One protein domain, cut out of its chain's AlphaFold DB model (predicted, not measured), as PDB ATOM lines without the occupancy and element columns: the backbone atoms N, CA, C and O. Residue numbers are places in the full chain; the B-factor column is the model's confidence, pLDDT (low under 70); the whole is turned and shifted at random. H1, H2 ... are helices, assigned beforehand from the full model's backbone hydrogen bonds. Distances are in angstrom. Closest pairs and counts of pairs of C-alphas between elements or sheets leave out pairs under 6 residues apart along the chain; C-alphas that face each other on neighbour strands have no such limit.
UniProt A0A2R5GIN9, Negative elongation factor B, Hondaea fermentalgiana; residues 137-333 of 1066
ATOM      1  N   ALA A 137     146.042 174.225 191.626       73.38
ATOM      2  CA  ALA A 137     144.577 174.200 191.727       73.38
ATOM      3  C   ALA A 137     143.994 172.791 191.483       73.38
ATOM      4  O   ALA A 137     143.129 172.330 192.229       73.38
ATOM      5  N   LEU A 138     144.528 172.066 190.492       73.94
ATOM      6  CA  LEU A 138     144.163 170.668 190.240       73.94
ATOM      7  C   LEU A 138     144.581 169.733 191.388       73.94
ATOM      8  O   LEU A 138     143.946 168.699 191.584       73.94
ATOM      9  N   LEU A 139     145.628 170.059 192.154       74.62
ATOM     10  CA  LEU A 139     146.045 169.246 193.296       74.62
ATOM     11  C   LEU A 139     145.037 169.331 194.447       74.62
ATOM     12  O   LEU A 139     144.668 168.289 194.980       74.62
ATOM     13  N   SER A 140     144.534 170.524 194.779       70.00
ATOM     14  CA  SER A 140     143.495 170.690 195.811       70.00
ATOM     15  C   SER A 140     142.204 169.922 195.498       70.00
ATOM     16  O   SER A 140     141.609 169.342 196.401       70.00
ATOM     17  N   GLU A 141     141.796 169.836 194.227       74.56
ATOM     18  CA  GLU A 141     140.619 169.048 193.820       74.56
ATOM     19  C   GLU A 141     140.891 167.532 193.760       74.56
ATOM     20  O   GLU A 141     139.973 166.728 193.923       74.56
ATOM     21  N   THR A 142     142.141 167.114 193.522       74.62
ATOM     22  CA  THR A 142     142.497 165.689 193.358       74.62
ATOM     23  C   THR A 142     143.086 165.031 194.604       74.62
ATOM     24  O   THR A 142     143.194 163.803 194.623       74.62
ATOM     25  N   LEU A 143     143.411 165.785 195.662       72.75
ATOM     26  CA  LEU A 143     143.922 165.233 196.923       72.75
ATOM     27  C   LEU A 143     142.989 164.171 197.548       72.75
ATOM     28  O   LEU A 143     143.490 163.097 197.884       72.75
ATOM     29  N   PRO A 144     141.652 164.369 197.621       72.38
ATOM     30  CA  PRO A 144     140.733 163.358 198.164       72.38
ATOM     31  C   PRO A 144     140.704 162.044 197.364       72.38
ATOM     32  O   PRO A 144     140.311 161.000 197.880       72.38
ATOM     33  N   LEU A 145     141.150 162.065 196.101       73.44
ATOM     34  CA  LEU A 145     141.212 160.885 195.233       73.44
ATOM     35  C   LEU A 145     142.461 160.020 195.482       73.44
ATOM     36  O   LEU A 145     142.568 158.938 194.901       73.44
ATOM     37  N   LEU A 146     143.393 160.458 196.339       70.00
ATOM     38  CA  LEU A 146     144.591 159.695 196.708       70.00
ATOM     39  C   LEU A 146     144.238 158.354 197.374       70.00
ATOM     40  O   LEU A 146     144.925 157.359 197.152       70.00
ATOM     41  N   SER A 147     143.128 158.304 198.115       65.12
ATOM     42  CA  SER A 147     142.603 157.086 198.747       65.12
ATOM     43  C   SER A 147     141.996 156.083 197.752       65.12
ATOM     44  O   SER A 147     141.676 154.960 198.138       65.12
ATOM     45  N   HIS A 148     141.814 156.452 196.475       72.94
ATOM     46  CA  HIS A 148     141.117 155.621 195.492       72.94
ATOM     47  C   HIS A 148     142.089 154.899 194.529       72.94
ATOM     48  O   HIS A 148     142.701 155.539 193.667       72.94
ATOM     49  N   PRO A 149     142.195 153.554 194.567       68.94
ATOM     50  CA  PRO A 149     143.311 152.810 193.963       68.94
ATOM     51  C   PRO A 149     143.370 152.828 192.424       68.94
ATOM     52  O   PRO A 149     144.380 152.445 191.838       68.94
ATOM     53  N   THR A 150     142.318 153.269 191.726       69.56
ATOM     54  CA  THR A 150     142.373 153.479 190.263       69.56
ATOM     55  C   THR A 150     142.879 154.872 189.872       69.56
ATOM     56  O   THR A 150     143.406 155.047 188.764       69.56
ATOM     57  N   LEU A 151     142.723 155.853 190.767       73.56
ATOM     58  CA  LEU A 151     142.944 157.279 190.525       73.56
ATOM     59  C   LEU A 151     144.187 157.835 191.226       73.56
ATOM     60  O   LEU A 151     144.706 158.826 190.728       73.56
ATOM     61  N   GLU A 152     144.717 157.175 192.265       77.94
ATOM     62  CA  GLU A 152     145.901 157.595 193.045       77.94
ATOM     63  C   GLU A 152     147.099 158.079 192.197       77.94
ATOM     64  O   GLU A 152     147.780 159.033 192.562       77.94
ATOM     65  N   GLU A 153     147.323 157.497 191.012       76.88
ATOM     66  CA  GLU A 153     148.383 157.918 190.083       76.88
ATOM     67  C   GLU A 153     148.263 159.393 189.645       76.88
ATOM     68  O   GLU A 153     149.271 160.005 189.300       76.88
ATOM     69  N   VAL A 154     147.061 159.976 189.643       78.31
ATOM     70  CA  VAL A 154     146.815 161.366 189.229       78.31
ATOM     71  C   VAL A 154     147.379 162.365 190.252       78.31
ATOM     72  O   VAL A 154     148.322 163.069 189.874       78.31
ATOM     73  N   PRO A 155     146.923 162.421 191.526       78.12
ATOM     74  CA  PRO A 155     147.523 163.310 192.521       78.12
ATOM     75  C   PRO A 155     149.004 162.986 192.757       78.12
ATOM     76  O   PRO A 155     149.809 163.912 192.817       78.12
ATOM     77  N   LEU A 156     149.419 161.709 192.764       78.94
ATOM     78  CA  LEU A 156     150.841 161.338 192.879       78.94
ATOM     79  C   LEU A 156     151.700 161.917 191.741       78.94
ATOM     80  O   LEU A 156     152.841 162.325 191.970       78.94
ATOM     81  N   ARG A 157     151.177 161.999 190.510       74.75
ATOM     82  CA  ARG A 157     151.896 162.606 189.377       74.75
ATOM     83  C   ARG A 157     151.881 164.128 189.408       74.75
ATOM     84  O   ARG A 157     152.890 164.720 189.029       74.75
ATOM     85  N   ILE A 158     150.803 164.748 189.881       77.75
ATOM     86  CA  ILE A 158     150.742 166.200 190.097       77.75
ATOM     87  C   ILE A 158     151.746 166.604 191.192       77.75
ATOM     88  O   ILE A 158     152.576 167.480 190.958       77.75
ATOM     89  N   LEU A 159     151.782 165.879 192.315       75.56
ATOM     90  CA  LEU A 159     152.795 166.021 193.371       75.56
ATOM     91  C   LEU A 159     154.226 165.824 192.844       75.56
ATOM     92  O   LEU A 159     155.125 166.549 193.246       75.56
ATOM     93  N   SER A 160     154.454 164.905 191.894       77.06
ATOM     94  CA  SER A 160     155.780 164.735 191.268       77.06
ATOM     95  C   SER A 160     156.179 165.854 190.290       77.06
ATOM     96  O   SER A 160     157.334 165.920 189.876       77.06
ATOM     97  N   ALA A 161     155.239 166.720 189.893       73.81
ATOM     98  CA  ALA A 161     155.487 167.881 189.033       73.81
ATOM     99  C   ALA A 161     155.601 169.198 189.829       73.81
ATOM    100  O   ALA A 161     156.225 170.161 189.370       73.81
ATOM    101  N   ILE A 162     155.021 169.245 191.032       74.88
ATOM    102  CA  ILE A 162     155.094 170.372 191.964       74.88
ATOM    103  C   ILE A 162     156.253 170.124 192.938       74.88
ATOM    104  O   ILE A 162     156.095 169.496 193.977       74.88
ATOM    105  N   SER A 163     157.432 170.645 192.588       65.69
ATOM    106  CA  SER A 163     158.668 170.494 193.380       65.69
ATOM    107  C   SER A 163     158.601 171.056 194.809       65.69
ATOM    108  O   SER A 163     159.455 170.713 195.617       65.69
ATOM    109  N   GLU A 164     157.650 171.951 195.089       69.00
ATOM    110  CA  GLU A 164     157.420 172.604 196.383       69.00
ATOM    111  C   GLU A 164     155.894 172.814 196.524       69.00
ATOM    112  O   GLU A 164     155.346 173.678 195.829       69.00
ATOM    113  N   PRO A 165     155.169 171.994 197.310       76.38
ATOM    114  CA  PRO A 165     153.735 172.177 197.565       76.38
ATOM    115  C   PRO A 165     153.467 173.355 198.521       76.38
ATOM    116  O   PRO A 165     154.341 173.755 199.289       76.38
ATOM    117  N   SER A 166     152.251 173.912 198.489       74.69
ATOM    118  CA  SER A 166     151.819 174.968 199.420       74.69
ATOM    119  C   SER A 166     151.557 174.421 200.836       74.69
ATOM    120  O   SER A 166     151.214 173.243 200.971       74.69
ATOM    121  N   PRO A 167     151.681 175.251 201.893       72.25
ATOM    122  CA  PRO A 167     151.489 174.813 203.280       72.25
ATOM    123  C   PRO A 167     150.105 174.202 203.524       72.25
ATOM    124  O   PRO A 167     150.025 173.132 204.115       72.25
ATOM    125  N   ASP A 168     149.039 174.789 202.975       74.44
ATOM    126  CA  ASP A 168     147.660 174.283 203.093       74.44
ATOM    127  C   ASP A 168     147.513 172.839 202.563       74.44
ATOM    128  O   ASP A 168     146.734 172.039 203.081       74.44
ATOM    129  N   ILE A 169     148.295 172.477 201.536       73.56
ATOM    130  CA  ILE A 169     148.329 171.119 200.976       73.56
ATOM    131  C   ILE A 169     149.192 170.195 201.846       73.56
ATOM    132  O   ILE A 169     148.862 169.021 201.993       73.56
ATOM    133  N   LEU A 170     150.271 170.699 202.455       76.88
ATOM    134  CA  LEU A 170     151.054 169.933 203.431       76.88
ATOM    135  C   LEU A 170     150.241 169.624 204.696       76.88
ATOM    136  O   LEU A 170     150.327 168.504 205.194       76.88
ATOM    137  N   GLU A 171     149.399 170.548 205.164       78.44
ATOM    138  CA  GLU A 171     148.481 170.302 206.282       78.44
ATOM    139  C   GLU A 171     147.512 169.157 205.957       78.44
ATOM    140  O   GLU A 171     147.420 168.193 206.718       78.44
ATOM    141  N   GLN A 172     146.860 169.197 204.790       74.44
ATOM    142  CA  GLN A 172     145.965 168.123 204.337       74.44
ATOM    143  C   GLN A 172     146.698 166.785 204.131       74.44
ATOM    144  O   GLN A 172     146.157 165.731 204.454       74.44
ATOM    145  N   LEU A 173     147.943 166.807 203.641       76.75
ATOM    146  CA  LEU A 173     148.774 165.604 203.521       76.75
ATOM    147  C   LEU A 173     149.208 165.046 204.889       76.75
ATOM    148  O   LEU A 173     149.369 163.835 205.009       76.75
ATOM    149  N   SER A 174     149.373 165.884 205.919       75.56
ATOM    150  CA  SER A 174     149.778 165.453 207.271       75.56
ATOM    151  C   SER A 174     148.723 164.590 207.980       75.56
ATOM    152  O   SER A 174     149.063 163.808 208.864       75.56
ATOM    153  N   GLN A 175     147.459 164.695 207.556       79.50
ATOM    154  CA  GLN A 175     146.304 163.993 208.129       79.50
ATOM    155  C   GLN A 175     146.077 162.593 207.516       79.50
ATOM    156  O   GLN A 175     145.095 161.927 207.842       79.50
ATOM    157  N   LEU A 176     146.955 162.144 206.612       74.75
ATOM    158  CA  LEU A 176     146.837 160.866 205.905       74.75
ATOM    159  C   LEU A 176     147.486 159.695 206.654       74.75
ATOM    160  O   LEU A 176     148.529 159.838 207.293       74.75
ATOM    161  N   ASP A 177     146.929 158.497 206.456       74.94
ATOM    162  CA  ASP A 177     147.503 157.239 206.941       74.94
ATOM    163  C   ASP A 177     148.957 157.037 206.484       74.94
ATOM    164  O   ASP A 177     149.330 157.320 205.340       74.94
ATOM    165  N   THR A 178     149.768 156.406 207.335       70.50
ATOM    166  CA  THR A 178     151.176 156.074 207.047       70.50
ATOM    167  C   THR A 178     151.357 155.303 205.733       70.50
ATOM    168  O   THR A 178     152.277 155.593 204.968       70.50
ATOM    169  N   ALA A 179     150.437 154.391 205.406       70.94
ATOM    170  CA  ALA A 179     150.440 153.632 204.152       70.94
ATOM    171  C   ALA A 179     150.146 154.485 202.895       70.94
ATOM    172  O   ALA A 179     150.505 154.088 201.783       70.94
ATOM    173  N   ALA A 180     149.511 155.653 203.040       71.44
ATOM    174  CA  ALA A 180     149.368 156.640 201.970       71.44
ATOM    175  C   ALA A 180     150.614 157.538 201.879       71.44
ATOM    176  O   ALA A 180     151.111 157.784 200.778       71.44
ATOM    177  N   LEU A 181     151.182 157.946 203.023       74.69
ATOM    178  CA  LEU A 181     152.435 158.711 203.086       74.69
ATOM    179  C   LEU A 181     153.607 157.970 202.416       74.69
ATOM    180  O   LEU A 181     154.407 158.580 201.699       74.69
ATOM    181  N   GLU A 182     153.682 156.644 202.559       75.25
ATOM    182  CA  GLU A 182     154.701 155.817 201.893       75.25
ATOM    183  C   GLU A 182     154.591 155.774 200.360       75.25
ATOM    184  O   GLU A 182     155.590 155.480 199.695       75.25
ATOM    185  N   LYS A 183     153.438 156.124 199.774       78.69
ATOM    186  CA  LYS A 183     153.258 156.225 198.313       78.69
ATOM    187  C   LYS A 183     153.707 157.572 197.737       78.69
ATOM    188  O   LYS A 183     153.939 157.656 196.531       78.69
ATOM    189  N   LEU A 184     153.825 158.620 198.560       81.00
ATOM    190  CA  LEU A 184     154.104 159.985 198.094       81.00
ATOM    191  C   LEU A 184     155.454 160.087 197.354       81.00
ATOM    192  O   LEU A 184     156.424 159.446 197.781       81.00
ATOM    193  N   PRO A 185     155.572 160.928 196.303       81.56
ATOM    194  CA  PRO A 185     156.855 161.231 195.669       81.56
ATOM    195  C   PRO A 185     157.878 161.725 196.694       81.56
ATOM    196  O   PRO A 185     157.512 162.422 197.641       81.56
ATOM    197  N   LYS A 186     159.160 161.384 196.499       78.75
ATOM    198  CA  LYS A 186     160.217 161.694 197.474       78.75
ATOM    199  C   LYS A 186     160.236 163.172 197.863       78.75
ATOM    200  O   LYS A 186     160.273 163.470 199.049       78.75
ATOM    201  N   ASP A 187     160.188 164.064 196.882       77.44
ATOM    202  CA  ASP A 187     160.386 165.495 197.110       77.44
ATOM    203  C   ASP A 187     159.222 166.086 197.922       77.44
ATOM    204  O   ASP A 187     159.447 166.693 198.965       77.44
ATOM    205  N   ALA A 188     157.974 165.766 197.551       78.31
ATOM    206  CA  ALA A 188     156.779 166.133 198.315       78.31
ATOM    207  C   ALA A 188     156.775 165.549 199.743       78.31
ATOM    208  O   ALA A 188     156.370 166.224 200.689       78.31
ATOM    209  N   ARG A 189     157.266 164.313 199.919       82.75
ATOM    210  CA  ARG A 189     157.416 163.679 201.238       82.75
ATOM    211  C   ARG A 189     158.478 164.384 202.089       82.75
ATOM    212  O   ARG A 189     158.263 164.584 203.276       82.75
ATOM    213  N   GLN A 190     159.590 164.805 201.484       84.06
ATOM    214  CA  GLN A 190     160.612 165.600 202.165       84.06
ATOM    215  C   GLN A 190     160.096 166.998 202.534       84.06
ATOM    216  O   GLN A 190     160.379 167.447 203.639       84.06
ATOM    217  N   SER A 191     159.288 167.649 201.687       82.75
ATOM    218  CA  SER A 191     158.609 168.909 202.036       82.75
ATOM    219  C   SER A 191     157.656 168.745 203.224       82.75
ATOM    220  O   SER A 191     157.704 169.552 204.146       82.75
ATOM    221  N   LEU A 192     156.844 167.680 203.244       85.00
ATOM    222  CA  LEU A 192     155.953 167.361 204.366       85.00
ATOM    223  C   LEU A 192     156.736 167.159 205.670       85.00
ATOM    224  O   LEU A 192     156.432 167.781 206.684       85.00
ATOM    225  N   TRP A 193     157.786 166.340 205.621       87.75
ATOM    226  CA  TRP A 193     158.670 166.060 206.752       87.75
ATOM    227  C   TRP A 193     159.459 167.282 207.251       87.75
ATOM    228  O   TRP A 193     159.890 167.302 208.405       87.75
ATOM    229  N   GLU A 194     159.688 168.288 206.403       86.38
ATOM    230  CA  GLU A 194     160.377 169.525 206.787       86.38
ATOM    231  C   GLU A 194     159.504 170.500 207.586       86.38
ATOM    232  O   GLU A 194     160.072 171.349 208.281       86.38
ATOM    233  N   GLU A 195     158.179 170.385 207.474       85.75
ATOM    234  CA  GLU A 195     157.192 171.244 208.144       85.75
ATOM    235  C   GLU A 195     156.502 170.515 209.316       85.75
ATOM    236  O   GLU A 195     156.310 171.101 210.379       85.75
ATOM    237  N   TYR A 196     156.222 169.212 209.166       85.00
ATOM    238  CA  TYR A 196     155.565 168.350 210.159       85.00
ATOM    239  C   TYR A 196     156.523 167.252 210.665       85.00
ATOM    240  O   TYR A 196     156.418 166.092 210.241       85.00
ATOM    241  N   PRO A 197     157.473 167.576 211.569       85.25
ATOM    242  CA  PRO A 197     158.547 166.665 211.971       85.25
ATOM    243  C   PRO A 197     158.052 165.382 212.649       85.25
ATOM    244  O   PRO A 197     158.700 164.348 212.509       85.25
ATOM    245  N   ASP A 198     156.897 165.386 213.317       85.19
ATOM    246  CA  ASP A 198     156.359 164.184 213.971       85.19
ATOM    247  C   ASP A 198     156.078 163.052 212.965       85.19
ATOM    248  O   ASP A 198     156.351 161.884 213.243       85.19
ATOM    249  N   THR A 199     155.642 163.395 211.745       85.00
ATOM    250  CA  THR A 199     155.431 162.425 210.648       85.00
ATOM    251  C   THR A 199     156.744 161.835 210.112       85.00
ATOM    252  O   THR A 199     156.763 160.721 209.586       85.00
ATOM    253  N   PHE A 200     157.857 162.560 210.267       88.62
ATOM    254  CA  PHE A 200     159.204 162.089 209.944       88.62
ATOM    255  C   PHE A 200     159.748 161.185 211.053       88.62
ATOM    256  O   PHE A 200     160.236 160.092 210.766       88.62
ATOM    257  N   LEU A 201     159.613 161.596 212.317       88.25
ATOM    258  CA  LEU A 201     160.057 160.812 213.472       88.25
ATOM    259  C   LEU A 201     159.309 159.473 213.564       88.25
ATOM    260  O   LEU A 201     159.953 158.439 213.718       88.25
ATOM    261  N   ALA A 202     157.991 159.458 213.340       86.94
ATOM    262  CA  ALA A 202     157.187 158.233 213.307       86.94
ATOM    263  C   ALA A 202     157.614 157.238 212.204       86.94
ATOM    264  O   ALA A 202     157.508 156.027 212.393       86.94
ATOM    265  N   HIS A 203     158.124 157.724 211.066       87.19
ATOM    266  CA  HIS A 203     158.687 156.872 210.011       87.19
ATOM    267  C   HIS A 203     160.102 156.373 210.351       87.19
ATOM    268  O   HIS A 203     160.499 155.287 209.935       87.19
ATOM    269  N   VAL A 204     160.878 157.164 211.096       90.38
ATOM    270  CA  VAL A 204     162.315 156.951 211.300       90.38
ATOM    271  C   VAL A 204     162.646 156.169 212.574       90.38
ATOM    272  O   VAL A 204     163.544 155.327 212.531       90.38
ATOM    273  N   ASP A 205     161.918 156.362 213.675       89.69
ATOM    274  CA  ASP A 205     162.101 155.612 214.926       89.69
ATOM    275  C   ASP A 205     162.152 154.075 214.733       89.69
ATOM    276  O   ASP A 205     163.134 153.474 215.179       89.69
ATOM    277  N   PRO A 206     161.229 153.404 214.002       90.62
ATOM    278  CA  PRO A 206     161.329 151.954 213.775       90.62
ATOM    279  C   PRO A 206     162.563 151.542 212.947       90.62
ATOM    280  O   PRO A 206     163.044 150.413 213.062       90.62
ATOM    281  N   ILE A 207     163.123 152.446 212.135       89.88
ATOM    282  CA  ILE A 207     164.370 152.210 211.388       89.88
ATOM    283  C   ILE A 207     165.585 152.340 212.327       89.88
ATOM    284  O   ILE A 207     166.531 151.555 212.215       89.88
ATOM    285  N   ILE A 208     165.546 153.267 213.296       88.94
ATOM    286  CA  ILE A 208     166.546 153.369 214.375       88.94
ATOM    287  C   ILE A 208     166.520 152.104 215.241       88.94
ATOM    288  O   ILE A 208     167.576 151.519 215.483       88.94
ATOM    289  N   GLU A 209     165.343 151.640 215.669       87.19
ATOM    290  CA  GLU A 209     165.208 150.394 216.437       87.19
ATOM    291  C   GLU A 209     165.753 149.195 215.650       87.19
ATOM    292  O   GLU A 209     166.564 148.425 216.175       87.19
ATOM    293  N   ARG A 210     165.408 149.078 214.358       88.62
ATOM    294  CA  ARG A 210     165.950 148.022 213.489       88.62
ATOM    295  C   ARG A 210     167.473 148.096 213.374       88.62
ATOM    296  O   ARG A 210     168.116 147.052 213.427       88.62
ATOM    297  N   PHE A 211     168.064 149.290 213.274       85.25
ATOM    298  CA  PHE A 211     169.522 149.458 213.313       85.25
ATOM    299  C   PHE A 211     170.115 149.011 214.654       85.25
ATOM    300  O   PHE A 211     171.101 148.282 214.676       85.25
ATOM    301  N   VAL A 212     169.514 149.416 215.776       79.25
ATOM    302  CA  VAL A 212     169.988 149.079 217.127       79.25
ATOM    303  C   VAL A 212     169.926 147.573 217.399       79.25
ATOM    304  O   VAL A 212     170.778 147.066 218.133       79.25
ATOM    305  N   HIS A 213     168.969 146.851 216.813       76.00
ATOM    306  CA  HIS A 213     168.816 145.402 216.974       76.00
ATOM    307  C   HIS A 213     169.530 144.549 215.903       76.00
ATOM    308  O   HIS A 213     169.749 143.359 216.143       76.00
ATOM    309  N   ASP A 214     169.946 145.119 214.768       73.00
ATOM    310  CA  ASP A 214     170.670 144.408 213.704       73.00
ATOM    311  C   ASP A 214     172.102 144.028 214.132       73.00
ATOM    312  O   ASP A 214     173.065 144.777 213.973       73.00
ATOM    313  N   SER A 215     172.250 142.791 214.611       57.31
ATOM    314  CA  SER A 215     173.528 142.201 215.035       57.31
ATOM    315  C   SER A 215     174.608 142.161 213.936       57.31
ATOM    316  O   SER A 215     175.797 142.097 214.255       57.31
ATOM    317  N   ALA A 216     174.254 142.234 212.648       59.19
ATOM    318  CA  ALA A 216     175.221 142.317 211.547       59.19
ATOM    319  C   ALA A 216     175.637 143.769 211.250       59.19
ATOM    320  O   ALA A 216     176.791 144.020 210.893       59.19
ATOM    321  N   ALA A 217     174.734 144.735 211.442       57.91
ATOM    322  CA  ALA A 217     175.055 146.159 211.390       57.91
ATOM    323  C   ALA A 217     175.704 146.691 212.677       57.91
ATOM    324  O   ALA A 217     176.297 147.766 212.606       57.91
ATOM    325  N   THR A 218     175.664 145.974 213.810       59.84
ATOM    326  CA  THR A 218     176.203 146.454 215.101       59.84
ATOM    327  C   THR A 218     177.291 145.592 215.744       59.84
ATOM    328  O   THR A 218     177.832 146.022 216.756       59.84
ATOM    329  N   THR A 219     177.685 144.435 215.193       55.75
ATOM    330  CA  THR A 219     178.679 143.514 215.817       55.75
ATOM    331  C   THR A 219     179.974 144.214 216.250       55.75
ATOM    332  O   THR A 219     180.518 143.964 217.316       55.75
ATOM    333  N   TRP A 220     180.431 145.167 215.440       55.59
ATOM    334  CA  TRP A 220     181.635 145.981 215.636       55.59
ATOM    335  C   TRP A 220     181.495 147.105 216.679       55.59
ATOM    336  O   TRP A 220     182.489 147.744 217.023       55.59
ATOM    337  N   CYS A 221     180.281 147.379 217.162       53.38
ATOM    338  CA  CYS A 221     180.057 148.175 218.373       53.38
ATOM    339  C   CYS A 221     180.392 147.354 219.625       53.38
ATOM    340  O   CYS A 221     180.812 147.915 220.634       53.38
ATOM    341  N   ASP A 222     180.236 146.029 219.525       49.56
ATOM    342  CA  ASP A 222     180.312 145.067 220.621       49.56
ATOM    343  C   ASP A 222     181.600 144.210 220.563       49.56
ATOM    344  O   ASP A 222     181.677 143.154 221.187       49.56
ATOM    345  N   GLU A 223     182.631 144.645 219.831       47.88
ATOM    346  CA  GLU A 223     183.923 143.958 219.695       47.88
ATOM    347  C   GLU A 223     185.072 144.969 219.839       47.88
ATOM    348  O   GLU A 223     185.075 146.005 219.177       47.88
ATOM    349  N   MET A 224     186.087 144.678 220.668       45.53
ATOM    350  CA  MET A 224     187.277 145.545 220.796       45.53
ATOM    351  C   MET A 224     188.376 145.231 219.767       45.53
ATOM    352  O   MET A 224     189.367 145.952 219.665       45.53
ATOM    353  N   PHE A 225     188.196 144.155 218.994       46.38
ATOM    354  CA  PHE A 225     189.146 143.652 218.003       46.38
ATOM    355  C   PHE A 225     188.438 143.328 216.685       46.38
ATOM    356  O   PHE A 225     188.109 142.166 216.447       46.38
ATOM    357  N   PRO A 226     188.228 144.325 215.804       43.84
ATOM    358  CA  PRO A 226     187.906 144.035 214.414       43.84
ATOM    359  C   PRO A 226     189.033 143.195 213.789       43.84
ATOM    360  O   PRO A 226     190.189 143.620 213.747       43.84
ATOM    361  N   ASP A 227     188.689 141.992 213.326       40.97
ATOM    362  CA  ASP A 227     189.595 141.058 212.648       40.97
ATOM    363  C   ASP A 227     190.274 141.697 211.414       40.97
ATOM    364  O   ASP A 227     189.762 142.626 210.784       40.97
ATOM    365  N   ILE A 228     191.429 141.160 211.014       39.28
ATOM    366  CA  ILE A 228     192.297 141.694 209.946       39.28
ATOM    367  C   ILE A 228     191.578 141.723 208.574       39.28
ATOM    368  O   ILE A 228     191.997 142.428 207.655       39.28
ATOM    369  N   ASN A 229     190.466 140.993 208.435       44.00
ATOM    370  CA  ASN A 229     189.612 140.958 207.246       44.00
ATOM    371  C   ASN A 229     188.433 141.959 207.255       44.00
ATOM    372  O   ASN A 229     187.570 141.878 206.375       44.00
ATOM    373  N   PHE A 230     188.350 142.885 208.216       51.72
ATOM    374  CA  PHE A 230     187.206 143.799 208.317       51.72
ATOM    375  C   PHE A 230     187.033 144.703 207.078       51.72
ATOM    376  O   PHE A 230     188.006 145.243 206.544       51.72
ATOM    377  N   PRO A 231     185.787 144.908 206.602       57.22
ATOM    378  CA  PRO A 231     185.523 145.783 205.469       57.22
ATOM    379  C   PRO A 231     185.808 147.251 205.844       57.22
ATOM    380  O   PRO A 231     185.384 147.696 206.911       57.22
ATOM    381  N   PRO A 232     186.466 148.041 204.972       64.56
ATOM    382  CA  PRO A 232     186.709 149.459 205.235       64.56
ATOM    383  C   PRO A 232     185.381 150.234 205.363       64.56
ATOM    384  O   PRO A 232     184.409 149.846 204.709       64.56
ATOM    385  N   PRO A 233     185.321 151.350 206.119       72.31
ATOM    386  CA  PRO A 233     184.061 151.897 206.649       72.31
ATOM    387  C   PRO A 233     182.942 152.144 205.624       72.31
ATOM    388  O   PRO A 233     181.815 151.706 205.831       72.31
ATOM    389  N   HIS A 234     183.252 152.714 204.456       75.50
ATOM    390  CA  HIS A 234     182.287 152.861 203.352       75.50
ATOM    391  C   HIS A 234     181.594 151.537 202.945       75.50
ATOM    392  O   HIS A 234     180.387 151.513 202.720       75.50
ATOM    393  N   LYS A 235     182.315 150.403 202.924       72.94
ATOM    394  CA  LYS A 235     181.755 149.067 202.618       72.94
ATOM    395  C   LYS A 235     180.969 148.450 203.777       72.94
ATOM    396  O   LYS A 235     180.263 147.468 203.556       72.94
ATOM    397  N   ARG A 236     181.100 148.982 204.998       73.50
ATOM    398  CA  ARG A 236     180.194 148.691 206.121       73.50
ATOM    399  C   ARG A 236     178.897 149.475 205.940       73.50
ATOM    400  O   ARG A 236     177.834 148.865 205.887       73.50
ATOM    401  N   ARG A 237     178.995 150.795 205.741       82.81
ATOM    402  CA  ARG A 237     177.837 151.684 205.548       82.81
ATOM    403  C   ARG A 237     176.933 151.233 204.397       82.81
ATOM    404  O   ARG A 237     175.721 151.191 204.565       82.81
ATOM    405  N   GLN A 238     177.517 150.800 203.278       79.94
ATOM    406  CA  GLN A 238     176.798 150.251 202.115       79.94
ATOM    407  C   GLN A 238     176.060 148.919 202.366       79.94
ATOM    408  O   GLN A 238     175.229 148.538 201.547       79.94
ATOM    409  N   LYS A 239     176.365 148.186 203.447       79.50
ATOM    410  CA  LYS A 239     175.728 146.894 203.774       79.50
ATOM    411  C   LYS A 239     174.594 146.997 204.791       79.50
ATOM    412  O   LYS A 239     173.768 146.095 204.848       79.50
ATOM    413  N   SER A 240     174.570 148.050 205.607       81.94
ATOM    414  CA  SER A 240     173.520 148.255 206.607       81.94
ATOM    415  C   SER A 240     172.268 148.805 205.921       81.94
ATOM    416  O   SER A 240     172.239 149.973 205.533       81.94
ATOM    417  N   THR A 241     171.238 147.969 205.751       87.56
ATOM    418  CA  THR A 241     169.982 148.401 205.113       87.56
ATOM    419  C   THR A 241     169.262 149.513 205.884       87.56
ATOM    420  O   THR A 241     168.916 150.498 205.230       87.56
ATOM    421  N   PRO A 242     169.153 149.499 207.238       87.56
ATOM    422  CA  PRO A 242     168.523 150.607 207.958       87.56
ATOM    423  C   PRO A 242     169.261 151.933 207.730       87.56
ATOM    424  O   PRO A 242     168.640 152.971 207.526       87.56
ATOM    425  N   LEU A 243     170.599 151.911 207.695       88.50
ATOM    426  CA  LEU A 243     171.396 153.118 207.474       88.50
ATOM    427  C   LEU A 243     171.173 153.713 206.074       88.50
ATOM    428  O   LEU A 243     171.082 154.932 205.936       88.50
ATOM    429  N   GLN A 244     171.073 152.873 205.039       89.81
ATOM    430  CA  GLN A 244     170.786 153.340 203.677       89.81
ATOM    431  C   GLN A 244     169.360 153.893 203.543       89.81
ATOM    432  O   GLN A 244     169.159 154.867 202.820       89.81
ATOM    433  N   GLU A 245     168.390 153.342 204.276       88.38
ATOM    434  CA  GLU A 245     167.022 153.872 204.344       88.38
ATOM    435  C   GLU A 245     166.991 155.262 205.008       88.38
ATOM    436  O   GLU A 245     166.429 156.193 204.431       88.38
ATOM    437  N   LEU A 246     167.695 155.458 206.132       90.06
ATOM    438  CA  LEU A 246     167.829 156.768 206.797       90.06
ATOM    439  C   LEU A 246     168.500 157.823 205.897       90.06
ATOM    440  O   LEU A 246     168.006 158.945 205.767       90.06
ATOM    441  N   ILE A 247     169.606 157.466 205.234       88.88
ATOM    442  CA  ILE A 247     170.290 158.341 204.264       88.88
ATOM    443  C   ILE A 247     169.360 158.655 203.079       88.88
ATOM    444  O   ILE A 247     169.303 159.795 202.612       88.88
ATOM    445  N   GLY A 248     168.590 157.664 202.622       86.44
ATOM    446  CA  GLY A 248     167.582 157.805 201.576       86.44
ATOM    447  C   GLY A 248     166.462 158.778 201.945       86.44
ATOM    448  O   GLY A 248     166.094 159.603 201.105       86.44
ATOM    449  N   ALA A 249     165.968 158.725 203.186       85.12
ATOM    450  CA  ALA A 249     164.911 159.589 203.708       85.12
ATOM    451  C   ALA A 249     165.360 161.054 203.867       85.12
ATOM    452  O   ALA A 249     164.626 161.961 203.482       85.12
ATOM    453  N   ILE A 250     166.581 161.302 204.354       86.25
ATOM    454  CA  ILE A 250     167.141 162.661 204.514       86.25
ATOM    455  C   ILE A 250     167.541 163.268 203.166       86.25
ATOM    456  O   ILE A 250     167.259 164.436 202.886       86.25
ATOM    457  N   GLY A 251     168.218 162.491 202.313       82.81
ATOM    458  CA  GLY A 251     168.820 162.983 201.076       82.81
ATOM    459  C   GLY A 251     169.762 164.163 201.327       82.81
ATOM    460  O   GLY A 251     170.837 164.006 201.900       82.81
ATOM    461  N   THR A 252     169.356 165.350 200.878       82.69
ATOM    462  CA  THR A 252     170.115 166.606 200.987       82.69
ATOM    463  C   THR A 252     169.520 167.606 201.985       82.69
ATOM    464  O   THR A 252     170.090 168.690 202.145       82.69
ATOM    465  N   SER A 253     168.417 167.292 202.679       85.94
ATOM    466  CA  SER A 253     167.812 168.239 203.625       85.94
ATOM    467  C   SER A 253     168.629 168.379 204.908       85.94
ATOM    468  O   SER A 253     168.784 167.446 205.701       85.94
ATOM    469  N   ALA A 254     169.081 169.605 205.165       86.50
ATOM    470  CA  ALA A 254     169.722 169.971 206.418       86.50
ATOM    471  C   ALA A 254     168.719 170.233 207.565       86.50
ATOM    472  O   ALA A 254     169.159 170.367 208.706       86.50
ATOM    473  N   LYS A 255     167.401 170.311 207.303       87.94
ATOM    474  CA  LYS A 255     166.372 170.319 208.363       87.94
ATOM    475  C   LYS A 255     166.136 168.898 208.878       87.94
ATOM    476  O   LYS A 255     166.356 168.649 210.060       87.94
ATOM    477  N   LEU A 256     165.798 167.962 207.981       88.88
ATOM    478  CA  LEU A 256     165.514 166.556 208.318       88.88
ATOM    479  C   LEU A 256     166.679 165.896 209.057       88.88
ATOM    480  O   LEU A 256     166.488 165.192 210.046       88.88
ATOM    481  N   TYR A 257     167.908 166.192 208.627       91.12
ATOM    482  CA  TYR A 257     169.097 165.735 209.332       91.12
ATOM    483  C   TYR A 257     169.150 166.206 210.797       91.12
ATOM    484  O   TYR A 257     169.538 165.430 211.666       91.12
ATOM    485  N   ARG A 258     168.777 167.462 211.089       88.81
ATOM    486  CA  ARG A 258     168.810 167.994 212.461       88.81
ATOM    487  C   ARG A 258     167.753 167.331 213.325       88.81
ATOM    488  O   ARG A 258     168.122 166.850 214.385       88.81
ATOM    489  N   PHE A 259     166.520 167.190 212.833       90.75
ATOM    490  CA  PHE A 259     165.477 166.441 213.540       90.75
ATOM    491  C   PHE A 259     165.931 165.012 213.881       90.75
ATOM    492  O   PHE A 259     165.755 164.572 215.013       90.75
ATOM    493  N   LEU A 260     166.620 164.314 212.965       91.81
ATOM    494  CA  LEU A 260     167.183 162.994 213.273       91.81
ATOM    495  C   LEU A 260     168.370 163.048 214.255       91.81
ATOM    496  O   LEU A 260     168.478 162.201 215.138       91.81
ATOM    497  N   ALA A 261     169.270 164.025 214.140       90.06
ATOM    498  CA  ALA A 261     170.386 164.184 215.075       90.06
ATOM    499  C   ALA A 261     169.913 164.574 216.492       90.06
ATOM    500  O   ALA A 261     170.521 164.152 217.477       90.06
ATOM    501  N   ASP A 262     168.822 165.337 216.592       89.44
ATOM    502  CA  ASP A 262     168.114 165.639 217.832       89.44
ATOM    503  C   ASP A 262     167.468 164.367 218.406       89.44
ATOM    504  O   ASP A 262     167.775 164.002 219.543       89.44
ATOM    505  N   ARG A 263     166.726 163.601 217.594       92.25
ATOM    506  CA  ARG A 263     166.107 162.330 218.009       92.25
ATOM    507  C   ARG A 263     167.116 161.279 218.481       92.25
ATOM    508  O   ARG A 263     166.922 160.640 219.511       92.25
ATOM    509  N   ILE A 264     168.240 161.123 217.777       91.00
ATOM    510  CA  ILE A 264     169.325 160.212 218.183       91.00
ATOM    511  C   ILE A 264     169.958 160.660 219.513       91.00
ATOM    512  O   ILE A 264     170.373 159.808 220.302       91.00
ATOM    513  N   ARG A 265     170.010 161.971 219.797       88.88
ATOM    514  CA  ARG A 265     170.459 162.499 221.095       88.88
ATOM    515  C   ARG A 265     169.462 162.198 222.216       88.88
ATOM    516  O   ARG A 265     169.907 161.755 223.269       88.88
ATOM    517  N   GLU A 266     168.158 162.358 221.993       88.56
ATOM    518  CA  GLU A 266     167.102 161.974 222.952       88.56
ATOM    519  C   GLU A 266     167.171 160.480 223.298       88.56
ATOM    520  O   GLU A 266     167.398 160.109 224.449       88.56
ATOM    521  N   LEU A 267     167.094 159.615 222.282       85.12
ATOM    522  CA  LEU A 267     167.116 158.161 222.461       85.12
ATOM    523  C   LEU A 267     168.403 157.682 223.156       85.12
ATOM    524  O   LEU A 267     168.380 156.708 223.912       85.12
ATOM    525  N   PHE A 268     169.537 158.362 222.945       84.31
ATOM    526  CA  PHE A 268     170.789 158.064 223.644       84.31
ATOM    527  C   PHE A 268     170.835 158.625 225.075       84.31
ATOM    528  O   PHE A 268     171.413 157.979 225.952       84.31
ATOM    529  N   ALA A 269     170.208 159.771 225.346       80.94
ATOM    530  CA  ALA A 269     170.060 160.304 226.698       80.94
ATOM    531  C   ALA A 269     169.314 159.302 227.596       80.94
ATOM    532  O   ALA A 269     169.813 158.949 228.672       80.94
ATOM    533  N   ASP A 270     168.192 158.772 227.105       75.62
ATOM    534  CA  ASP A 270     167.314 157.846 227.829       75.62
ATOM    535  C   ASP A 270     167.897 156.429 227.928       75.62
ATOM    536  O   ASP A 270     168.006 155.870 229.024       75.62
ATOM    537  N   SER A 271     168.336 155.843 226.808       75.12
ATOM    538  CA  SER A 271     168.833 154.456 226.790       75.12
ATOM    539  C   SER A 271     170.295 154.308 227.222       75.12
ATOM    540  O   SER A 271     170.678 153.271 227.762       75.12
ATOM    541  N   GLY A 272     171.141 155.312 226.966       65.31
ATOM    542  CA  GLY A 272     172.599 155.200 227.073       65.31
ATOM    543  C   GLY A 272     173.249 154.243 226.063       65.31
ATOM    544  O   GLY A 272     174.407 153.870 226.243       65.31
ATOM    545  N   ASN A 273     172.530 153.805 225.024       71.69
ATOM    546  CA  ASN A 273     172.983 152.737 224.133       71.69
ATOM    547  C   ASN A 273     174.077 153.204 223.150       71.69
ATOM    548  O   ASN A 273     173.819 153.987 222.235       71.69
ATOM    549  N   LEU A 274     175.291 152.658 223.278       72.25
ATOM    550  CA  LEU A 274     176.450 152.994 222.433       72.25
ATOM    551  C   LEU A 274     176.246 152.691 220.933       72.25
ATOM    552  O   LEU A 274     176.934 153.274 220.090       72.25
ATOM    553  N   ARG A 275     175.271 151.849 220.563       78.56
ATOM    554  CA  ARG A 275     174.887 151.626 219.156       78.56
ATOM    555  C   ARG A 275     174.261 152.880 218.518       78.56
ATOM    556  O   ARG A 275     174.388 153.071 217.312       78.56
ATOM    557  N   LEU A 276     173.689 153.797 219.308       81.75
ATOM    558  CA  LEU A 276     173.215 155.109 218.832       81.75
ATOM    559  C   LEU A 276     174.372 156.093 218.591       81.75
ATOM    560  O   LEU A 276     174.338 156.866 217.635       81.75
ATOM    561  N   CYS A 277     175.445 156.018 219.385       83.88
ATOM    562  CA  CYS A 277     176.695 156.738 219.117       83.88
ATOM    563  C   CYS A 277     177.351 156.270 217.808       83.88
ATOM    564  O   CYS A 277     177.818 157.087 217.011       83.88
ATOM    565  N   ALA A 278     177.334 154.960 217.553       80.94
ATOM    566  CA  ALA A 278     177.737 154.386 216.273       80.94
ATOM    567  C   ALA A 278     176.859 154.882 215.107       80.94
ATOM    568  O   ALA A 278     177.403 155.318 214.092       80.94
ATOM    569  N   LEU A 279     175.530 154.907 215.273       88.19
ATOM    570  CA  LEU A 279     174.599 155.451 214.277       88.19
ATOM    571  C   LEU A 279     174.867 156.939 213.981       88.19
ATOM    572  O   LEU A 279     174.980 157.313 212.817       88.19
ATOM    573  N   ARG A 280     175.056 157.778 215.011       90.38
ATOM    574  CA  ARG A 280     175.379 159.218 214.884       90.38
ATOM    575  C   ARG A 280     176.632 159.473 214.036       90.38
ATOM    576  O   ARG A 280     176.682 160.477 213.323       90.38
ATOM    577  N   ALA A 281     177.625 158.585 214.118       86.75
ATOM    578  CA  ALA A 281     178.865 158.663 213.347       86.75
ATOM    579  C   ALA A 281     178.714 158.116 211.913       86.75
ATOM    580  O   ALA A 281     179.088 158.797 210.957       86.75
ATOM    581  N   ASP A 282     178.142 156.918 211.737       86.88
ATOM    582  CA  ASP A 282     178.003 156.302 210.406       86.88
ATOM    583  C   ASP A 282     176.930 156.982 209.536       86.88
ATOM    584  O   ASP A 282     177.059 156.971 208.314       86.88
ATOM    585  N   LEU A 283     175.931 157.645 210.132       90.31
ATOM    586  CA  LEU A 283     174.981 158.517 209.427       90.31
ATOM    587  C   LEU A 283     175.688 159.741 208.830       90.31
ATOM    588  O   LEU A 283     175.565 160.009 207.636       90.31
ATOM    589  N   LEU A 284     176.473 160.454 209.644       89.25
ATOM    590  CA  LEU A 284     177.240 161.627 209.215       89.25
ATOM    591  C   LEU A 284     178.251 161.255 208.116       89.25
ATOM    592  O   LEU A 284     178.347 161.946 207.100       89.25
ATOM    593  N   MET A 285     178.942 160.121 208.265       87.88
ATOM    594  CA  MET A 285     179.867 159.633 207.241       87.88
ATOM    595  C   MET A 285     179.173 159.037 206.008       87.88
ATOM    596  O   MET A 285     179.725 159.099 204.913       87.88
ATOM    597  N   GLY A 286     177.954 158.512 206.136       86.94
ATOM    598  CA  GLY A 286     177.135 158.083 205.000       86.94
ATOM    599  C   GLY A 286     176.638 159.259 204.153       86.94
ATOM    600  O   GLY A 286     176.650 159.184 202.926       86.94
ATOM    601  N   LEU A 287     176.293 160.378 204.795       87.81
ATOM    602  CA  LEU A 287     175.937 161.634 204.125       87.81
ATOM    603  C   LEU A 287     177.149 162.308 203.460       87.81
ATOM    604  O   LEU A 287     177.006 162.909 202.393       87.81
ATOM    605  N   HIS A 288     178.351 162.143 204.026       88.94
ATOM    606  CA  HIS A 288     179.609 162.438 203.331       88.94
ATOM    607  C   HIS A 288     179.796 161.539 202.098       88.94
ATOM    608  O   HIS A 288     180.089 162.041 201.014       88.94
ATOM    609  N   ASP A 289     179.580 160.227 202.227       87.19
ATOM    610  CA  ASP A 289     179.782 159.272 201.129       87.19
ATOM    611  C   ASP A 289     178.803 159.498 199.949       87.19
ATOM    612  O   ASP A 289     179.178 159.232 198.806       87.19
ATOM    613  N   ILE A 290     177.607 160.070 200.180       85.62
ATOM    614  CA  ILE A 290     176.699 160.561 199.113       85.62
ATOM    615  C   ILE A 290     176.903 162.041 198.726       85.62
ATOM    616  O   ILE A 290     176.157 162.568 197.903       85.62
ATOM    617  N   SER A 291     177.910 162.723 199.283       84.19
ATOM    618  CA  SER A 291     178.244 164.134 199.005       84.19
ATOM    619  C   SER A 291     177.099 165.134 199.259       84.19
ATOM    620  O   SER A 291     176.918 166.089 198.499       84.19
ATOM    621  N   ALA A 292     176.334 164.951 200.342       84.19
ATOM    622  CA  ALA A 292     175.198 165.802 200.727       84.19
ATOM    623  C   ALA A 292     175.634 167.178 201.286       84.19
ATOM    624  O   ALA A 292     175.354 167.525 202.435       84.19
ATOM    625  N   GLN A 293     176.342 167.975 200.480       82.31
ATOM    626  CA  GLN A 293     177.086 169.173 200.897       82.31
ATOM    627  C   GLN A 293     176.254 170.217 201.665       82.31
ATOM    628  O   GLN A 293     176.794 170.907 202.525       82.31
ATOM    629  N   SER A 294     174.950 170.316 201.395       81.19
ATOM    630  CA  SER A 294     173.988 171.150 202.131       81.19
ATOM    631  C   SER A 294     173.884 170.792 203.618       81.19
ATOM    632  O   SER A 294     173.758 171.684 204.454       81.19
ATOM    633  N   VAL A 295     173.974 169.504 203.961       82.56
ATOM    634  CA  VAL A 295     174.026 169.022 205.348       82.56
ATOM    635  C   VAL A 295     175.423 169.267 205.918       82.56
ATOM    636  O   VAL A 295     175.564 169.940 206.941       82.56
ATOM    637  N   LEU A 296     176.455 168.788 205.213       83.31
ATOM    638  CA  LEU A 296     177.855 168.776 205.663       83.31
ATOM    639  C   LEU A 296     178.409 170.184 205.934       83.31
ATOM    640  O   LEU A 296     179.164 170.371 206.882       83.31
ATOM    641  N   ALA A 297     177.999 171.187 205.152       76.75
ATOM    642  CA  ALA A 297     178.376 172.587 205.357       76.75
ATOM    643  C   ALA A 297     177.718 173.235 206.593       76.75
ATOM    644  O   ALA A 297     178.100 174.341 206.974       76.75
ATOM    645  N   THR A 298     176.733 172.576 207.211       78.62
ATOM    646  CA  THR A 298     176.076 173.044 208.445       78.62
ATOM    647  C   THR A 298     176.393 172.191 209.673       78.62
ATOM    648  O   THR A 298     176.107 172.630 210.785       78.62
ATOM    649  N   GLU A 299     177.006 171.017 209.492       81.06
ATOM    650  CA  GLU A 299     177.403 170.117 210.576       81.06
ATOM    651  C   GLU A 299     178.832 170.413 211.050       81.06
ATOM    652  O   GLU A 299     179.794 170.037 210.376       81.06
ATOM    653  N   PRO A 300     179.029 171.019 212.235       74.19
ATOM    654  CA  PRO A 300     180.367 171.378 212.701       74.19
ATOM    655  C   PRO A 300     181.236 170.138 212.972       74.19
ATOM    656  O   PRO A 300     182.453 170.181 212.813       74.19
ATOM    657  N   CYS A 301     180.625 169.010 213.345       78.56
ATOM    658  CA  CYS A 301     181.324 167.756 213.627       78.56
ATOM    659  C   CYS A 301     181.769 166.988 212.365       78.56
ATOM    660  O   CYS A 301     182.479 165.991 212.500       78.56
ATOM    661  N   HIS A 302     181.385 167.432 211.159       81.00
ATOM    662  CA  HIS A 302     181.695 166.753 209.896       81.00
ATOM    663  C   HIS A 302     183.201 166.554 209.679       81.00
ATOM    664  O   HIS A 302     183.650 165.424 209.497       81.00
ATOM    665  N   GLU A 303     183.998 167.626 209.736       70.69
ATOM    666  CA  GLU A 303     185.436 167.537 209.447       70.69
ATOM    667  C   GLU A 303     186.172 166.676 210.483       70.69
ATOM    668  O   GLU A 303     187.090 165.936 210.133       70.69
ATOM    669  N   PHE A 304     185.740 166.708 211.747       72.88
ATOM    670  CA  PHE A 304     186.264 165.827 212.790       72.88
ATOM    671  C   PHE A 304     185.963 164.347 212.494       72.88
ATOM    672  O   PHE A 304     186.884 163.524 212.493       72.88
ATOM    673  N   ALA A 305     184.706 164.009 212.184       75.94
ATOM    674  CA  ALA A 305     184.306 162.646 211.836       75.94
ATOM    675  C   ALA A 305     185.038 162.130 210.584       75.94
ATOM    676  O   ALA A 305     185.482 160.982 210.556       75.94
ATOM    677  N   TRP A 306     185.244 162.987 209.580       80.25
ATOM    678  CA  TRP A 306     185.951 162.640 208.347       80.25
ATOM    679  C   TRP A 306     187.434 162.314 208.573       80.25
ATOM    680  O   TRP A 306     187.912 161.285 208.093       80.25
ATOM    681  N   HIS A 307     188.162 163.128 209.349       70.19
ATOM    682  CA  HIS A 307     189.561 162.834 209.693       70.19
ATOM    683  C   HIS A 307     189.704 161.527 210.490       70.19
ATOM    684  O   HIS A 307     190.700 160.812 210.349       70.19
ATOM    685  N   LEU A 308     188.696 161.192 211.296       69.62
ATOM    686  CA  LEU A 308     188.637 159.970 212.087       69.62
ATOM    687  C   LEU A 308     188.317 158.728 211.230       69.62
ATOM    688  O   LEU A 308     189.044 157.736 211.310       69.62
ATOM    689  N   ASP A 309     187.318 158.791 210.341       74.19
ATOM    690  CA  ASP A 309     187.023 157.735 209.352       74.19
ATOM    691  C   ASP A 309     188.236 157.499 208.433       74.19
ATOM    692  O   ASP A 309     188.594 156.355 208.151       74.19
ATOM    693  N   ALA A 310     188.943 158.569 208.046       70.50
ATOM    694  CA  ALA A 310     190.190 158.501 207.288       70.50
ATOM    695  C   ALA A 310     191.338 157.834 208.070       70.50
ATOM    696  O   ALA A 310     192.063 157.019 207.491       70.50
ATOM    697  N   TYR A 311     191.493 158.117 209.369       66.38
ATOM    698  CA  TYR A 311     192.491 157.454 210.218       66.38
ATOM    699  C   TYR A 311     192.245 155.940 210.312       66.38
ATOM    700  O   TYR A 311     193.168 155.151 210.095       66.38
ATOM    701  N   VAL A 312     191.002 155.508 210.548       62.44
ATOM    702  CA  VAL A 312     190.689 154.072 210.680       62.44
ATOM    703  C   VAL A 312     190.648 153.358 209.326       62.44
ATOM    704  O   VAL A 312     191.107 152.224 209.222       62.44
ATOM    705  N   LYS A 313     190.241 154.032 208.243       65.69
ATOM    706  CA  LYS A 313     190.476 153.572 206.859       65.69
ATOM    707  C   LYS A 313     191.972 153.379 206.569       65.69
ATOM    708  O   LYS A 313     192.323 152.520 205.761       65.69
ATOM    709  N   GLY A 314     192.834 154.139 207.249       59.19
ATOM    710  CA  GLY A 314     194.262 153.871 207.379       59.19
ATOM    711  C   GLY A 314     194.526 152.529 208.065       59.19
ATOM    712  O   GLY A 314     195.048 151.635 207.409       59.19
ATOM    713  N   ILE A 315     194.130 152.359 209.334       53.41
ATOM    714  CA  ILE A 315     194.340 151.114 210.114       53.41
ATOM    715  C   ILE A 315     193.885 149.857 209.347       53.41
ATOM    716  O   ILE A 315     194.639 148.892 209.259       53.41
ATOM    717  N   CYS A 316     192.696 149.873 208.737       50.91
ATOM    718  CA  CYS A 316     192.142 148.739 207.982       50.91
ATOM    719  C   CYS A 316     192.869 148.437 206.651       50.91
ATOM    720  O   CYS A 316     192.473 147.525 205.923       50.91
ATOM    721  N   SER A 317     193.906 149.194 206.280       50.72
ATOM    722  CA  SER A 317     194.710 148.948 205.081       50.72
ATOM    723  C   SER A 317     195.914 148.060 205.393       50.72
ATOM    724  O   SER A 317     196.749 148.396 206.229       50.72
ATOM    725  N   LYS A 318     196.078 146.962 204.638       41.16
ATOM    726  CA  LYS A 318     197.154 145.962 204.828       41.16
ATOM    727  C   LYS A 318     198.586 146.530 204.809       41.16
ATOM    728  O   LYS A 318     199.501 145.869 205.285       41.16
ATOM    729  N   ALA A 319     198.794 147.736 204.274       33.84
ATOM    730  CA  ALA A 319     200.093 148.415 204.258       33.84
ATOM    731  C   ALA A 319     200.347 149.332 205.477       33.84
ATOM    732  O   ALA A 319     201.485 149.736 205.714       33.84
ATOM    733  N   ALA A 320     199.315 149.697 206.244       38.44
ATOM    734  CA  ALA A 320     199.392 150.815 207.183       38.44
ATOM    735  C   ALA A 320     200.246 150.542 208.424       38.44
ATOM    736  O   ALA A 320     200.954 151.445 208.854       38.44
ATOM    737  N   HIS A 321     200.276 149.314 208.954       37.94
ATOM    738  CA  HIS A 321     201.124 148.981 210.110       37.94
ATOM    739  C   HIS A 321     202.629 149.217 209.866       37.94
ATOM    740  O   HIS A 321     203.360 149.430 210.826       37.94
ATOM    741  N   ALA A 322     203.091 149.247 208.608       34.47
ATOM    742  CA  ALA A 322     204.469 149.611 208.254       34.47
ATOM    743  C   ALA A 322     204.668 151.123 207.990       34.47
ATOM    744  O   ALA A 322     205.800 151.595 207.962       34.47
ATOM    745  N   ALA A 323     203.585 151.882 207.798       33.91
ATOM    746  CA  ALA A 323     203.586 153.332 207.556       33.91
ATOM    747  C   ALA A 323     203.076 154.151 208.765       33.91
ATOM    748  O   ALA A 323     202.942 155.378 208.681       33.91
ATOM    749  N   LEU A 324     202.779 153.473 209.882       39.56
ATOM    750  CA  LEU A 324     202.114 154.032 211.059       39.56
ATOM    751  C   LEU A 324     202.987 155.022 211.853       39.56
ATOM    752  O   LEU A 324     202.433 155.781 212.635       39.56
ATOM    753  N   ASP A 325     204.304 155.081 211.633       40.38
ATOM    754  CA  ASP A 325     205.186 156.032 212.330       40.38
ATOM    755  C   ASP A 325     204.928 157.502 211.918       40.38
ATOM    756  O   ASP A 325     204.845 158.385 212.767       40.38
ATOM    757  N   MET A 326     204.779 157.801 210.617       32.47
ATOM    758  CA  MET A 326     204.760 159.198 210.128       32.47
ATOM    759  C   MET A 326     203.371 159.769 209.826       32.47
ATOM    760  O   MET A 326     203.098 160.929 210.148       32.47
ATOM    761  N   ASN A 327     202.479 158.997 209.198       39.12
ATOM    762  CA  ASN A 327     201.143 159.508 208.856       39.12
ATOM    763  C   ASN A 327     200.275 159.714 210.102       39.12
ATOM    764  O   ASN A 327     199.433 160.606 210.131       39.12
ATOM    765  N   THR A 328     200.525 158.931 211.145       41.34
ATOM    766  CA  THR A 328     199.799 158.967 212.413       41.34
ATOM    767  C   THR A 328     200.085 160.244 213.191       41.34
ATOM    768  O   THR A 328     199.140 160.938 213.548       41.34
ATOM    769  N   ALA A 329     201.356 160.642 213.323       41.34
ATOM    770  CA  ALA A 329     201.745 161.924 213.924       41.34
ATOM    771  C   ALA A 329     201.120 163.134 213.203       41.34
ATOM    772  O   ALA A 329     200.775 164.135 213.834       41.34
ATOM    773  N   ARG A 330     200.933 163.039 211.879       44.09
ATOM    774  CA  ARG A 330     200.207 164.048 211.093       44.09
ATOM    775  C   ARG A 330     198.708 164.007 211.383       44.09
ATOM    776  O   ARG A 330     198.156 165.037 211.743       44.09
ATOM    777  N   LEU A 331     198.067 162.841 211.299       44.22
ATOM    778  CA  LEU A 331     196.631 162.671 211.563       44.22
ATOM    779  C   LEU A 331     196.239 163.054 212.995       44.22
ATOM    780  O   LEU A 331     195.204 163.679 213.179       44.22
ATOM    781  N   GLN A 332     197.076 162.773 213.994       45.94
ATOM    782  CA  GLN A 332     196.875 163.211 215.379       45.94
ATOM    783  C   GLN A 332     196.939 164.735 215.499       45.94
ATOM    784  O   GLN A 332     196.031 165.337 216.072       45.94
ATOM    785  N   LYS A 333     197.968 165.371 214.918       48.09
ATOM    786  CA  LYS A 333     198.059 166.838 214.869       48.09
ATOM    787  C   LYS A 333     196.863 167.444 214.140       48.09
ATOM    788  O   LYS A 333     196.325 168.425 214.636       48.09
TER     789      LYS A 333
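This is residues 137 to 333 of the 1066 residues of the protein "Negative elongation factor B" of Hondaea fermentalgiana (UniProt A0A2R5GIN9). A long rod of helices has a crossed core of H6, H9, H10 and H11, with H7 and H8 packed on H11. H1 to H5, short and loosely joined, make one end, and H13 reaches from H11 toward the other end, where H14 and H15 lie. The printed part has 197 residues with fifteen named helices, H1 to H15 in chain order, and no named strand: all helix. It is loose, with a radius of gyration of the C-alphas of 20.3 A and spans of 68 by 30 by 30 A.

H10, residues 254 to 271, and H11, residues 274 to 289, form a hairpin, at a shallow tilt of 16 degrees, opposite ways; residues 261 to 268 touch 274 to 280, closest at the C-alphas of Phe 268 and Leu 276, 6.1 A. H11 is the hub, touching seven helices. H9, residues 241 to 250, touches it at a steep tilt of 59 degrees, with C-alphas 247 and 287 closest at 6.5 A. H6, residues 197 to 213, touches H9 with residues 204 to 211 alone, at a shallow tilt of 19 degrees, opposite ways; C-alphas 211 and 242 are closest at 5.6 A. H11 also touches H7, residues 215 to 221, and H8, residues 233 to 237, and only just touches H12, residues 293 to 296, only at the corner, with 3 pairs of C-alphas within 8 A. H13, residues 302 to 315, touches residues 281 to 285 of H11, about perpendicular at 83 degrees, with C-alphas 284 and 302 closest at 6.8 A. H15, residues 326 to 333, only just touches H13, with 3 pairs within 8 A; H14, residues 320 to 323, is close to H13 but not clearly touching, at 6.0 A. H5, residues 186 to 195, touches H10 and H3, residues 167 to 174; H4, residues 178 to 181, is near H6. H1, residues 137 to 147, touches H2, residues 153 to 159. Not every O i to N i+4 pair is within hydrogen-bond range in H1, 3 of 7 with 4 of 8 O i to N i+3, H6, 10 of 13, H7, 1 of 3 with 1 of 4, H10, 13 of 14, and H11, 11 of 12.

H10 is 25.6 A long, H6 24.1 A, H11 22.5 A and H13 20.1 A. H6 has a kink of 32 degrees near residue 204. H1 begins at C-alpha 137 (144.577, 174.200, 191.727), and H15 ends at C-alpha 333 (198.059, 166.838, 214.869).

The C-alphas farthest apart, of Glu 141 and Asp 325, are 68.4 A apart. The printed part has no cut; H7 to H8 is the long link. Mean pLDDT of the printed part is 73.8; residues 215 to 232 and 311 to 333 are among those under 70.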